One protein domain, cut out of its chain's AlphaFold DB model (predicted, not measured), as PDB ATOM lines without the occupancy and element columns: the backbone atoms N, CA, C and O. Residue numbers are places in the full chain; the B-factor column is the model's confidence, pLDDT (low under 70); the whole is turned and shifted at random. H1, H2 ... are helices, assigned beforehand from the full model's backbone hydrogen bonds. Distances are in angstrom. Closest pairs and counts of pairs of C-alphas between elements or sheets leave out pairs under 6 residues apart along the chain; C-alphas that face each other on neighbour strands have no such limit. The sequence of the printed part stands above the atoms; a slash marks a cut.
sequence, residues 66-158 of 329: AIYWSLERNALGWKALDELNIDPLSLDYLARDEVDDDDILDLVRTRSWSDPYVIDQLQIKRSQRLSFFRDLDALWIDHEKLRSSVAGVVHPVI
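AT A GLANCE: This is residues 66 to 158 of the 329 residues of the protein "DUF502 domain-containing protein" of Planctomycetes bacterium (UniProt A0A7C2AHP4). The model has two lobes at the two ends of an elongated outline: a helical hairpin of H3 and H4 at one end, and at the other a loose group of three short helices, H1, H2 and H5, in which H1 and H2 make a corner. Two long stretches with no named element, residues 84 to 101 and residues 130 to 142, run between the lobes. The printed part has 93 residues with five named helices, in the order H1, H2, H3, H4, H5, and no named strand, and its class is all helix. The whole is compact, with a radius of gyration of the C-alphas of 13.9 A, and the C-alphas span 46 by 25 by 20 A.

HOW THE PARTS SIT: The longest helix, H4, residues 116 to 129, touches H3, residues 102 to 111, with residues 118 to 122 alone. The closest C-alphas of this pair are those of Leu 107 and Val 118, 6.4 A apart. H3 and H4 run opposite ways at a shallow tilt of 15 degrees and form a helical hairpin. Both are apart from H1, residues 66 to 73, from H2, residues 75 to 83, and from H5, residues 143 to 153. H1 and H2 touch only at the corner by their link, where the closest C-alphas, those of Leu 71 and Gly 77, are 3.6 A apart; their lines are about perpendicular, at 84 degrees. H5 is close to H1 but not clearly touching, with the closest C-alphas, those of Tyr 68 and Arg 147, 6.7 A apart; the two run opposite ways at a steep tilt of 57 degrees. H5 is also close to H2 but not clearly touching, with the closest C-alphas, those of Leu 81 and Val 150, 7.8 A apart; these two run the same way at a steep tilt of 52 degrees. Every O i to N i+4 pair is within hydrogen-bond range in H1, H2, H3 and H5, and 9 of 10 are in H4.

IN THESE COORDINATES: H4 measures 20.2 A from first to last C-alpha, beginning at C-alpha 116 at (-9.394, -33.595, -11.432). H3 measures 14.3 A and H5 15.6 A. H2 measures 12.9 A and H1 10.4 A. H1 begins at C-alpha 66 at (10.985, -58.962, 1.727), and H5 ends at C-alpha 153 at (15.388, -47.690, -9.137).

THE WHOLE: The two C-alphas farthest apart are those of Thr 110 and Val 157, 46.4 A. The printed part has no cut. The links H2 to H3, 18 residues, and H4 to H5, 13 residues, are long; those from H1 to H2 and from H3 to H4 are tight. The mean pLDDT of the printed part is 87.4, and residue 133 and residues 156 to 157 are under 70.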
ATOM      1  N   ALA A  66      11.102 -59.667   0.452       83.00
ATOM      2  CA  ALA A  66      10.985 -58.962   1.727       83.00
ATOM      3  C   ALA A  66      11.113 -57.435   1.581       83.00
ATOM      4  O   ALA A  66      10.392 -56.694   2.251       83.00
ATOM      5  N   ILE A  67      12.007 -56.960   0.705       81.25
ATOM      6  CA  ILE A  67      12.155 -55.531   0.395       81.25
ATOM      7  C   ILE A  67      10.868 -55.004  -0.245       81.25
ATOM      8  O   ILE A  67      10.319 -54.024   0.256       81.25
ATOM      9  N   TYR A  68      10.357 -55.662  -1.289       82.06
ATOM     10  CA  TYR A  68       9.120 -55.245  -1.960       82.06
ATOM     11  C   TYR A  68       7.923 -55.295  -1.011       82.06
ATOM     12  O   TYR A  68       7.232 -54.295  -0.851       82.06
ATOM     13  N   TRP A  69       7.765 -56.389  -0.262       85.19
ATOM     14  CA  TRP A  69       6.729 -56.522   0.762       85.19
ATOM     15  C   TRP A  69       6.776 -55.383   1.792       85.19
ATOM     16  O   TRP A  69       5.737 -54.848   2.182       85.19
ATOM     17  N   SER A  70       7.977 -54.980   2.223       83.50
ATOM     18  CA  SER A  70       8.149 -53.856   3.146       83.50
ATOM     19  C   SER A  70       7.801 -52.519   2.496       83.50
ATOM     20  O   SER A  70       7.158 -51.687   3.134       83.50
ATOM     21  N   LEU A  71       8.239 -52.291   1.256       82.19
ATOM     22  CA  LEU A  71       7.963 -51.056   0.522       82.19
ATOM     23  C   LEU A  71       6.466 -50.872   0.267       82.19
ATOM     24  O   LEU A  71       5.972 -49.756   0.367       82.19
ATOM     25  N   GLU A  72       5.751 -51.964   0.020       82.25
ATOM     26  CA  GLU A  72       4.325 -51.966  -0.294       82.25
ATOM     27  C   GLU A  72       3.460 -51.823   0.972       82.25
ATOM     28  O   GLU A  72       2.586 -50.960   1.033       82.25
ATOM     29  N   ARG A  73       3.722 -52.595   2.034       82.00
ATOM     30  CA  ARG A  73       2.738 -52.780   3.121       82.00
ATOM     31  C   ARG A  73       2.946 -51.965   4.391       82.00
ATOM     32  O   ARG A  73       2.184 -52.131   5.340       82.00
ATOM     33  N   ASN A  74       3.976 -51.126   4.500       84.88
ATOM     34  CA  ASN A  74       4.224 -50.423   5.764       84.88
ATOM     35  C   ASN A  74       4.541 -48.930   5.620       84.88
ATOM     36  O   ASN A  74       4.902 -48.432   4.552       84.88
ATOM     37  N   ALA A  75       4.378 -48.219   6.745       81.69
ATOM     38  CA  ALA A  75       4.580 -46.776   6.872       81.69
ATOM     39  C   ALA A  75       5.941 -46.315   6.326       81.69
ATOM     40  O   ALA A  75       6.010 -45.359   5.547       81.69
ATOM     41  N   LEU A  76       6.996 -47.032   6.724       83.06
ATOM     42  CA  LEU A  76       8.385 -46.776   6.346       83.06
ATOM     43  C   LEU A  76       8.616 -47.017   4.854       83.06
ATOM     44  O   LEU A  76       9.341 -46.258   4.221       83.06
ATOM     45  N   GLY A  77       7.957 -48.029   4.299       84.81
ATOM     46  CA  GLY A  77       8.027 -48.417   2.906       84.81
ATOM     47  C   GLY A  77       7.629 -47.286   1.980       84.81
ATOM     48  O   GLY A  77       8.433 -46.865   1.157       84.81
ATOM     49  N   TRP A  78       6.446 -46.697   2.178       85.75
ATOM     50  CA  TRP A  78       6.053 -45.584   1.305       85.75
ATOM     51  C   TRP A  78       6.851 -44.312   1.564       85.75
ATOM     52  O   TRP A  78       6.969 -43.499   0.661       85.75
ATOM     53  N   LYS A  79       7.416 -44.130   2.764       86.44
ATOM     54  CA  LYS A  79       8.351 -43.021   2.987       86.44
ATOM     55  C   LYS A  79       9.609 -43.198   2.129       86.44
ATOM     56  O   LYS A  79      10.096 -42.233   1.560       86.44
ATOM     57  N   ALA A  80      10.103 -44.428   2.005       85.31
ATOM     58  CA  ALA A  80      11.199 -44.729   1.094       85.31
ATOM     59  C   ALA A  80      10.783 -44.553  -0.378       85.31
ATOM     60  O   ALA A  80      11.576 -44.046  -1.158       85.31
ATOM     61  N   LEU A  81       9.552 -44.912  -0.762       88.06
ATOM     62  CA  LEU A  81       9.041 -44.652  -2.118       88.06
ATOM     63  C   LEU A  81       8.992 -43.149  -2.436       88.06
ATOM     64  O   LEU A  81       9.440 -42.748  -3.506       88.06
ATOM     65  N   ASP A  82       8.554 -42.327  -1.483       87.69
ATOM     66  CA  ASP A  82       8.546 -40.863  -1.592       87.69
ATOM     67  C   ASP A  82       9.968 -40.293  -1.768       87.69
ATOM     68  O   ASP A  82      10.215 -39.498  -2.672       87.69
ATOM     69  N   GLU A  83      10.952 -40.786  -1.001       87.69
ATOM     70  CA  GLU A  83      12.373 -40.429  -1.182       87.69
ATOM     71  C   GLU A  83      12.932 -40.852  -2.554       87.69
ATOM     72  O   GLU A  83      13.848 -40.215  -3.078       87.69
ATOM     73  N   LEU A  84      12.372 -41.905  -3.155       85.62
ATOM     74  CA  LEU A  84      12.698 -42.368  -4.505       85.62
ATOM     75  C   LEU A  84      11.859 -41.682  -5.598       85.62
ATOM     76  O   LEU A  84      11.981 -42.050  -6.767       85.62
ATOM     77  N   ASN A  85      11.042 -40.681  -5.244       89.44
ATOM     78  CA  ASN A  85      10.144 -39.962  -6.149       89.44
ATOM     79  C   ASN A  85       9.141 -40.895  -6.867       89.44
ATOM     80  O   ASN A  85       8.810 -40.696  -8.038       89.44
ATOM     81  N   ILE A  86       8.681 -41.931  -6.163       89.69
ATOM     82  CA  ILE A  86       7.635 -42.860  -6.596       89.69
ATOM     83  C   ILE A  86       6.402 -42.585  -5.736       89.69
ATOM     84  O   ILE A  86       6.399 -42.910  -4.552       89.69
ATOM     85  N   ASP A  87       5.350 -42.016  -6.333       90.00
ATOM     86  CA  ASP A  87       4.056 -41.821  -5.666       90.00
ATOM     87  C   ASP A  87       3.126 -43.020  -5.940       90.00
ATOM     88  O   ASP A  87       2.571 -43.114  -7.043       90.00
ATOM     89  N   PRO A  88       2.904 -43.924  -4.961       88.00
ATOM     90  CA  PRO A  88       2.072 -45.115  -5.142       88.00
ATOM     91  C   PRO A  88       0.593 -44.786  -5.372       88.00
ATOM     92  O   PRO A  88      -0.152 -45.623  -5.875       88.00
ATOM     93  N   LEU A  89       0.147 -43.582  -4.992       89.56
ATOM     94  CA  LEU A  89      -1.238 -43.139  -5.158       89.56
ATOM     95  C   LEU A  89      -1.496 -42.491  -6.523       89.56
ATOM     96  O   LEU A  89      -2.647 -42.151  -6.820       89.56
ATOM     97  N   SER A  90      -0.465 -42.350  -7.358       90.38
ATOM     98  CA  SER A  90      -0.603 -41.829  -8.715       90.38
ATOM     99  C   SER A  90      -1.503 -42.715  -9.587       90.38
ATOM    100  O   SER A  90      -1.701 -43.911  -9.343       90.38
ATOM    101  N   LEU A  91      -2.072 -42.120 -10.639       90.69
ATOM    102  CA  LEU A  91      -2.904 -42.846 -11.604       90.69
ATOM    103  C   LEU A  91      -2.117 -43.877 -12.422       90.69
ATOM    104  O   LEU A  91      -2.733 -44.760 -13.021       90.69
ATOM    105  N   ASP A  92      -0.788 -43.776 -12.443       91.25
ATOM    106  CA  ASP A  92       0.089 -44.693 -13.171       91.25
ATOM    107  C   ASP A  92       0.074 -46.097 -12.550       91.25
ATOM    108  O   ASP A  92       0.184 -47.096 -13.264       91.25
ATOM    109  N   TYR A  93      -0.156 -46.173 -11.234       91.88
ATOM    110  CA  TYR A  93      -0.269 -47.422 -10.476       91.88
ATOM    111  C   TYR A  93      -1.713 -47.831 -10.182       91.88
ATOM    112  O   TYR A  93      -1.936 -48.789  -9.453       91.88
ATOM    113  N   LEU A  94      -2.719 -47.134 -10.712       93.88
ATOM    114  CA  LEU A  94      -4.120 -47.500 -10.494       93.88
ATOM    115  C   LEU A  94      -4.485 -48.768 -11.290       93.88
ATOM    116  O   LEU A  94      -4.467 -48.757 -12.526       93.88
ATOM    117  N   ALA A  95      -4.892 -49.822 -10.581       93.12
ATOM    118  CA  ALA A  95      -5.493 -51.029 -11.150       93.12
ATOM    119  C   ALA A  95      -6.964 -50.753 -11.505       93.12
ATOM    120  O   ALA A  95      -7.881 -51.014 -10.732       93.12
ATOM    121  N   ARG A  96      -7.194 -50.111 -12.657       92.50
ATOM    122  CA  ARG A  96      -8.517 -49.579 -13.056       92.50
ATOM    123  C   ARG A  96      -9.609 -50.645 -13.151       92.50
ATOM    124  O   ARG A  96     -10.778 -50.327 -12.981       92.50
ATOM    125  N   ASP A  97      -9.224 -51.862 -13.492       91.06
ATOM    126  CA  ASP A  97     -10.067 -53.045 -13.639       91.06
ATOM    127  C   ASP A  97     -10.414 -53.718 -12.305       91.06
ATOM    128  O   ASP A  97     -11.384 -54.468 -12.244       91.06
ATOM    129  N   GLU A  98      -9.679 -53.400 -11.240       91.00
ATOM    130  CA  GLU A  98      -9.908 -53.917  -9.888       91.00
ATOM    131  C   GLU A  98     -10.718 -52.952  -9.009       91.00
ATOM    132  O   GLU A  98     -11.095 -53.305  -7.894       91.00
ATOM    133  N   VAL A  99     -11.010 -51.737  -9.496       93.19
ATOM    134  CA  VAL A  99     -11.803 -50.745  -8.754       93.19
ATOM    135  C   VAL A  99     -13.243 -51.230  -8.590       93.19
ATOM    136  O   VAL A  99     -14.007 -51.277  -9.553       93.19
ATOM    137  N   ASP A 100     -13.626 -51.518  -7.348       92.44
ATOM    138  CA  ASP A 100     -14.928 -52.061  -6.946       92.44
ATOM    139  C   ASP A 100     -15.779 -51.046  -6.157       92.44
ATOM    140  O   ASP A 100     -16.469 -51.383  -5.196       92.44
ATOM    141  N   ASP A 101     -15.733 -49.773  -6.556       93.44
ATOM    142  CA  ASP A 101     -16.452 -48.686  -5.885       93.44
ATOM    143  C   ASP A 101     -17.417 -47.985  -6.850       93.44
ATOM    144  O   ASP A 101     -17.001 -47.225  -7.730       93.44
ATOM    145  N   ASP A 102     -18.716 -48.255  -6.678       93.25
ATOM    146  CA  ASP A 102     -19.786 -47.791  -7.573       93.25
ATOM    147  C   ASP A 102     -19.790 -46.264  -7.757       93.25
ATOM    148  O   ASP A 102     -19.949 -45.779  -8.879       93.25
ATOM    149  N   ASP A 103     -19.534 -45.499  -6.687       93.00
ATOM    150  CA  ASP A 103     -19.504 -44.033  -6.751       93.00
ATOM    151  C   ASP A 103     -18.390 -43.546  -7.690       93.00
ATOM    152  O   ASP A 103     -18.579 -42.621  -8.484       93.00
ATOM    153  N   ILE A 104     -17.211 -44.172  -7.616       93.44
ATOM    154  CA  ILE A 104     -16.074 -43.836  -8.480       93.44
ATOM    155  C   ILE A 104     -16.356 -44.267  -9.919       93.44
ATOM    156  O   ILE A 104     -16.104 -43.497 -10.850       93.44
ATOM    157  N   LEU A 105     -16.910 -45.465 -10.121       94.69
ATOM    158  CA  LEU A 105     -17.214 -45.991 -11.453       94.69
ATOM    159  C   LEU A 105     -18.260 -45.139 -12.190       94.69
ATOM    160  O   LEU A 105     -18.111 -44.882 -13.390       94.69
ATOM    161  N   ASP A 106     -19.278 -44.642 -11.488       94.75
ATOM    162  CA  ASP A 106     -20.285 -43.746 -12.063       94.75
ATOM    163  C   ASP A 106     -19.701 -42.372 -12.432       94.75
ATOM    164  O   ASP A 106     -19.992 -41.826 -13.506       94.75
ATOM    165  N   LEU A 107     -18.808 -41.829 -11.598       94.19
ATOM    166  CA  LEU A 107     -18.083 -40.594 -11.909       94.19
ATOM    167  C   LEU A 107     -17.188 -40.756 -13.146       94.19
ATOM    168  O   LEU A 107     -17.200 -39.909 -14.043       94.19
ATOM    169  N   VAL A 108     -16.457 -41.866 -13.246       94.38
ATOM    170  CA  VAL A 108     -15.585 -42.166 -14.391       94.38
ATOM    171  C   VAL A 108     -16.387 -42.303 -15.680       94.38
ATOM    172  O   VAL A 108     -15.958 -41.776 -16.710       94.38
ATOM    173  N   ARG A 109     -17.564 -42.946 -15.634       93.81
ATOM    174  CA  ARG A 109     -18.442 -43.116 -16.805       93.81
ATOM    175  C   ARG A 109     -18.850 -41.776 -17.424       93.81
ATOM    176  O   ARG A 109     -19.075 -41.710 -18.630       93.81
ATOM    177  N   THR A 110     -18.940 -40.720 -16.613       94.19
ATOM    178  CA  THR A 110     -19.360 -39.385 -17.066       94.19
ATOM    179  C   THR A 110     -18.202 -38.435 -17.375       94.19
ATOM    180  O   THR A 110     -18.374 -37.568 -18.231       94.19
ATOM    181  N   ARG A 111     -17.041 -38.573 -16.715       91.44
ATOM    182  CA  ARG A 111     -15.948 -37.582 -16.802       91.44
ATOM    183  C   ARG A 111     -14.595 -38.086 -17.308       91.44
ATOM    184  O   ARG A 111     -13.907 -37.295 -17.941       91.44
ATOM    185  N   SER A 112     -14.242 -39.366 -17.122       93.25
ATOM    186  CA  SER A 112     -12.891 -39.967 -17.282       93.25
ATOM    187  C   SER A 112     -12.046 -40.023 -16.000       93.25
ATOM    188  O   SER A 112     -12.166 -39.192 -15.106       93.25
ATOM    189  N   TRP A 113     -11.118 -40.986 -15.957       90.94
ATOM    190  CA  TRP A 113     -10.107 -41.172 -14.905       90.94
ATOM    191  C   TRP A 113      -9.151 -39.987 -14.730       90.94
ATOM    192  O   TRP A 113      -8.581 -39.816 -13.660       90.94
ATOM    193  N   SER A 114      -8.944 -39.194 -15.784       92.69
ATOM    194  CA  SER A 114      -8.040 -38.038 -15.774       92.69
ATOM    195  C   SER A 114      -8.702 -36.743 -15.290       92.69
ATOM    196  O   SER A 114      -8.045 -35.705 -15.264       92.69
ATOM    197  N   ASP A 115     -10.000 -36.765 -14.977       94.25
ATOM    198  CA  ASP A 115     -10.709 -35.582 -14.492       94.25
ATOM    199  C   ASP A 115     -10.262 -35.242 -13.055       94.25
ATOM    200  O   ASP A 115     -10.294 -36.121 -12.189       94.25
ATOM    201  N   PRO A 116      -9.872 -33.984 -12.760       94.38
ATOM    202  CA  PRO A 116      -9.394 -33.595 -11.432       94.38
ATOM    203  C   PRO A 116     -10.366 -33.914 -10.291       94.38
ATOM    204  O   PRO A 116      -9.929 -34.261  -9.198       94.38
ATOM    205  N   TYR A 117     -11.677 -33.833 -10.536       93.44
ATOM    206  CA  TYR A 117     -12.688 -34.159  -9.531       93.44
ATOM    207  C   TYR A 117     -12.740 -35.663  -9.249       93.44
ATOM    208  O   TYR A 117     -12.893 -36.073  -8.103       93.44
ATOM    209  N   VAL A 118     -12.583 -36.494 -10.282       93.94
ATOM    210  CA  VAL A 118     -12.528 -37.956 -10.126       93.94
ATOM    211  C   VAL A 118     -11.287 -38.357  -9.329       93.94
ATOM    212  O   VAL A 118     -11.384 -39.190  -8.431       93.94
ATOM    213  N   ILE A 119     -10.145 -37.726  -9.612       93.31
ATOM    214  CA  ILE A 119      -8.888 -37.952  -8.885       93.31
ATOM    215  C   ILE A 119      -9.036 -37.571  -7.410       93.31
ATOM    216  O   ILE A 119      -8.645 -38.352  -6.547       93.31
ATOM    217  N   ASP A 120      -9.631 -36.415  -7.116       94.12
ATOM    218  CA  ASP A 120      -9.868 -35.959  -5.742       94.12
ATOM    219  C   ASP A 120     -10.751 -36.948  -4.961       94.12
ATOM    220  O   ASP A 120     -10.380 -37.407  -3.880       94.12
ATOM    221  N   GLN A 121     -11.871 -37.382  -5.551       93.94
ATOM    222  CA  GLN A 121     -12.748 -38.381  -4.932       93.94
ATOM    223  C   GLN A 121     -12.036 -39.723  -4.713       93.94
ATOM    224  O   GLN A 121     -12.148 -40.318  -3.638       93.94
ATOM    225  N   LEU A 122     -11.255 -40.179  -5.694       93.50
ATOM    226  CA  LEU A 122     -10.448 -41.393  -5.583       93.50
ATOM    227  C   LEU A 122      -9.432 -41.287  -4.436       93.50
ATOM    228  O   LEU A 122      -9.296 -42.220  -3.639       93.50
ATOM    229  N   GLN A 123      -8.740 -40.153  -4.313       91.25
ATOM    230  CA  GLN A 123      -7.769 -39.916  -3.245       91.25
ATOM    231  C   GLN A 123      -8.428 -39.866  -1.867       91.25
ATOM    232  O   GLN A 123      -7.918 -40.487  -0.932       91.25
ATOM    233  N   ILE A 124      -9.589 -39.215  -1.734       91.81
ATOM    234  CA  ILE A 124     -10.364 -39.209  -0.487       91.81
ATOM    235  C   ILE A 124     -10.718 -40.645  -0.084       91.81
ATOM    236  O   ILE A 124     -10.438 -41.056   1.045       91.81
ATOM    237  N   LYS A 125     -11.255 -41.446  -1.011       91.69
ATOM    238  CA  LYS A 125     -11.634 -42.842  -0.742       91.69
ATOM    239  C   LYS A 125     -10.448 -43.734  -0.378       91.69
ATOM    240  O   LYS A 125     -10.577 -44.578   0.512       91.69
ATOM    241  N   ARG A 126      -9.292 -43.534  -1.016       91.50
ATOM    242  CA  ARG A 126      -8.033 -44.216  -0.674       91.50
ATOM    243  C   ARG A 126      -7.520 -43.796   0.707       91.50
ATOM    244  O   ARG A 126      -7.161 -44.653   1.507       91.50
ATOM    245  N   SER A 127      -7.561 -42.501   1.033       88.12
ATOM    246  CA  SER A 127      -7.109 -41.966   2.329       88.12
ATOM    247  C   SER A 127      -7.877 -42.535   3.526       88.12
ATOM    248  O   SER A 127      -7.299 -42.749   4.586       88.12
ATOM    249  N   GLN A 128      -9.160 -42.855   3.346       87.19
ATOM    250  CA  GLN A 128      -9.992 -43.480   4.377       87.19
ATOM    251  C   GLN A 128      -9.664 -44.965   4.594       87.19
ATOM    252  O   GLN A 128      -9.882 -45.489   5.684       87.19
ATOM    253  N   ARG A 129      -9.130 -45.640   3.569       86.25
ATOM    254  CA  ARG A 129      -8.717 -47.053   3.607       86.25
ATOM    255  C   ARG A 129      -7.251 -47.234   4.034       86.25
ATOM    256  O   ARG A 129      -6.809 -48.356   4.283       86.25
ATOM    257  N   LEU A 130      -6.499 -46.138   4.170       83.00
ATOM    258  CA  LEU A 130      -5.097 -46.128   4.594       83.00
ATOM    259  C   LEU A 130      -4.964 -46.523   6.074       83.00
ATOM    260  O   LEU A 130      -5.049 -45.705   6.988       83.00
ATOM    261  N   SER A 131      -4.728 -47.811   6.307       78.38
ATOM    262  CA  SER A 131      -4.382 -48.365   7.618       78.38
ATOM    263  C   SER A 131      -2.861 -48.500   7.794       78.38
ATOM    264  O   SER A 131      -2.089 -48.317   6.850       78.38
ATOM    265  N   PHE A 132      -2.405 -48.851   9.004       75.06
ATOM    266  CA  PHE A 132      -0.976 -49.051   9.296       75.06
ATOM    267  C   PHE A 132      -0.299 -50.069   8.357       75.06
ATOM    268  O   PHE A 132       0.863 -49.880   7.998       75.06
ATOM    269  N   PHE A 133      -1.031 -51.110   7.939       66.56
ATOM    270  CA  PHE A 133      -0.531 -52.190   7.078       66.56
ATOM    271  C   PHE A 133      -0.821 -51.995   5.581       66.56
ATOM    272  O   PHE A 133      -0.686 -52.960   4.835       66.56
ATOM    273  N   ARG A 134      -1.215 -50.773   5.175       79.12
ATOM    274  CA  ARG A 134      -1.399 -50.292   3.789       79.12
ATOM    275  C   ARG A 134      -1.638 -51.420   2.784       79.12
ATOM    276  O   ARG A 134      -0.726 -51.860   2.092       79.12
ATOM    277  N   ASP A 135      -2.871 -51.902   2.764       83.62
ATOM    278  CA  ASP A 135      -3.288 -52.959   1.857       83.62
ATOM    279  C   ASP A 135      -3.462 -52.375   0.449       83.62
ATOM    280  O   ASP A 135      -4.334 -51.535   0.227       83.62
ATOM    281  N   LEU A 136      -2.575 -52.749  -0.471       85.44
ATOM    282  CA  LEU A 136      -2.552 -52.218  -1.836       85.44
ATOM    283  C   LEU A 136      -3.789 -52.639  -2.630       85.44
ATOM    284  O   LEU A 136      -4.298 -51.823  -3.396       85.44
ATOM    285  N   ASP A 137      -4.295 -53.857  -2.404       86.56
ATOM    286  CA  ASP A 137      -5.516 -54.350  -3.049       86.56
ATOM    287  C   ASP A 137      -6.702 -53.470  -2.632       86.56
ATOM    288  O   ASP A 137      -7.454 -52.966  -3.464       86.56
ATOM    289  N   ALA A 138      -6.794 -53.150  -1.336       86.19
ATOM    290  CA  ALA A 138      -7.814 -52.244  -0.803       86.19
ATOM    291  C   ALA A 138      -7.692 -50.796  -1.319       86.19
ATOM    292  O   ALA A 138      -8.603 -49.986  -1.133       86.19
ATOM    293  N   LEU A 139      -6.559 -50.442  -1.930       89.31
ATOM    294  CA  LEU A 139      -6.298 -49.134  -2.528       89.31
ATOM    295  C   LEU A 139      -6.374 -49.168  -4.063       89.31
ATOM    296  O   LEU A 139      -6.172 -48.124  -4.696       89.31
ATOM    297  N   TRP A 140      -6.674 -50.326  -4.656       91.81
ATOM    298  CA  TRP A 140      -6.673 -50.558  -6.101       91.81
ATOM    299  C   TRP A 140      -5.332 -50.169  -6.738       91.81
ATOM    300  O   TRP A 140      -5.279 -49.397  -7.703       91.81
ATOM    301  N   ILE A 141      -4.227 -50.596  -6.122       91.31
ATOM    302  CA  ILE A 141      -2.865 -50.348  -6.608       91.31
ATOM    303  C   ILE A 141      -2.351 -51.602  -7.319       91.31
ATOM    304  O   ILE A 141      -2.279 -52.679  -6.736       91.31
ATOM    305  N   ASP A 142      -1.929 -51.430  -8.568       91.62
ATOM    306  CA  ASP A 142      -1.313 -52.463  -9.392       91.62
ATOM    307  C   ASP A 142       0.085 -52.802  -8.848       91.62
ATOM    308  O   ASP A 142       1.062 -52.057  -9.019       91.62
ATOM    309  N   HIS A 143       0.161 -53.948  -8.176       88.94
ATOM    310  CA  HIS A 143       1.375 -54.446  -7.539       88.94
ATOM    311  C   HIS A 143       2.504 -54.686  -8.547       88.94
ATOM    312  O   HIS A 143       3.667 -54.417  -8.247       88.94
ATOM    313  N   GLU A 144       2.195 -55.169  -9.754       88.94
ATOM    314  CA  GLU A 144       3.215 -55.472 -10.761       88.94
ATOM    315  C   GLU A 144       3.853 -54.189 -11.306       88.94
ATOM    316  O   GLU A 144       5.084 -54.098 -11.438       88.94
ATOM    317  N   LYS A 145       3.045 -53.154 -11.567       89.12
ATOM    318  CA  LYS A 145       3.547 -51.842 -12.007       89.12
ATOM    319  C   LYS A 145       4.355 -51.130 -10.929       89.12
ATOM    320  O   LYS A 145       5.409 -50.555 -11.230       89.12
ATOM    321  N   LEU A 146       3.899 -51.175  -9.679       88.75
ATOM    322  CA  LEU A 146       4.637 -50.562  -8.579       88.75
ATOM    323  C   LEU A 146       5.974 -51.283  -8.366       88.75
ATOM    324  O   LEU A 146       7.030 -50.647  -8.369       88.75
ATOM    325  N   ARG A 147       5.955 -52.619  -8.287       88.00
ATOM    326  CA  ARG A 147       7.158 -53.439  -8.105       88.00
ATOM    327  C   ARG A 147       8.172 -53.235  -9.225       88.00
ATOM    328  O   ARG A 147       9.365 -53.126  -8.950       88.00
ATOM    329  N   SER A 148       7.724 -53.166 -10.478       86.75
ATOM    330  CA  SER A 148       8.616 -52.929 -11.622       86.75
ATOM    331  C   SER A 148       9.247 -51.532 -11.604       86.75
ATOM    332  O   SER A 148      10.434 -51.405 -11.906       86.75
ATOM    333  N   SER A 149       8.511 -50.505 -11.169       87.19
ATOM    334  CA  SER A 149       9.057 -49.150 -10.988       87.19
ATOM    335  C   SER A 149      10.111 -49.109  -9.883       87.19
ATOM    336  O   SER A 149      11.196 -48.563 -10.076       87.19
ATOM    337  N   VAL A 150       9.839 -49.769  -8.754       83.81
ATOM    338  CA  VAL A 150      10.806 -49.909  -7.659       83.81
ATOM    339  C   VAL A 150      12.040 -50.685  -8.114       83.81
ATOM    340  O   VAL A 150      13.155 -50.264  -7.823       83.81
ATOM    341  N   ALA A 151      11.873 -51.777  -8.862       81.56
ATOM    342  CA  ALA A 151      12.980 -52.572  -9.397       81.56
ATOM    343  C   ALA A 151      13.859 -51.786 -10.387       81.56
ATOM    344  O   ALA A 151      15.056 -52.053 -10.500       81.56
ATOM    345  N   GLY A 152      13.281 -50.813 -11.098       77.50
ATOM    346  CA  GLY A 152      14.016 -49.909 -11.983       77.50
ATOM    347  C   GLY A 152      14.944 -48.948 -11.234       77.50
ATOM    348  O   GLY A 152      15.978 -48.557 -11.773       77.50
ATOM    349  N   VAL A 153      14.606 -48.602  -9.988       75.88
ATOM    350  CA  VAL A 153      15.388 -47.690  -9.137       75.88
ATOM    351  C   VAL A 153      16.321 -48.461  -8.192       75.88
ATOM    352  O   VAL A 153      17.496 -48.123  -8.045       75.88
ATOM    353  N   VAL A 154      15.826 -49.537  -7.578       71.00
ATOM    354  CA  VAL A 154      16.574 -50.423  -6.681       71.00
ATOM    355  C   VAL A 154      17.186 -51.555  -7.500       71.00
ATOM    356  O   VAL A 154      16.571 -52.594  -7.738       71.00
ATOM    357  N   HIS A 155      18.435 -51.363  -7.929       72.06
ATOM    358  CA  HIS A 155      19.133 -52.358  -8.739       72.06
ATOM    359  C   HIS A 155      19.253 -53.706  -7.989       72.06
ATOM    360  O   HIS A 155      19.609 -53.702  -6.807       72.06
ATOM    361  N   PRO A 156      19.091 -54.870  -8.653       66.25
ATOM    362  CA  PRO A 156      19.215 -56.202  -8.033       66.25
ATOM    363  C   PRO A 156      20.515 -56.436  -7.239       66.25
ATOM    364  O   PRO A 156      20.573 -57.257  -6.325       66.25
ATOM    365  N   VAL A 157      21.563 -55.675  -7.565       69.31
ATOM    366  CA  VAL A 157      22.858 -55.663  -6.860       69.31
ATOM    367  C   VAL A 157      22.718 -55.208  -5.404       69.31
ATOM    368  O   VAL A 157      23.441 -55.708  -4.548       69.31
ATOM    369  N   ILE A 158      21.770 -54.323  -5.094       76.12
ATOM    370  CA  ILE A 158      21.483 -53.888  -3.722       76.12
ATOM    371  C   ILE A 158      20.981 -55.073  -2.895       76.12
ATOM    372  O   ILE A 158      21.476 -55.293  -1.793       76.12
TER     373      ILE A 158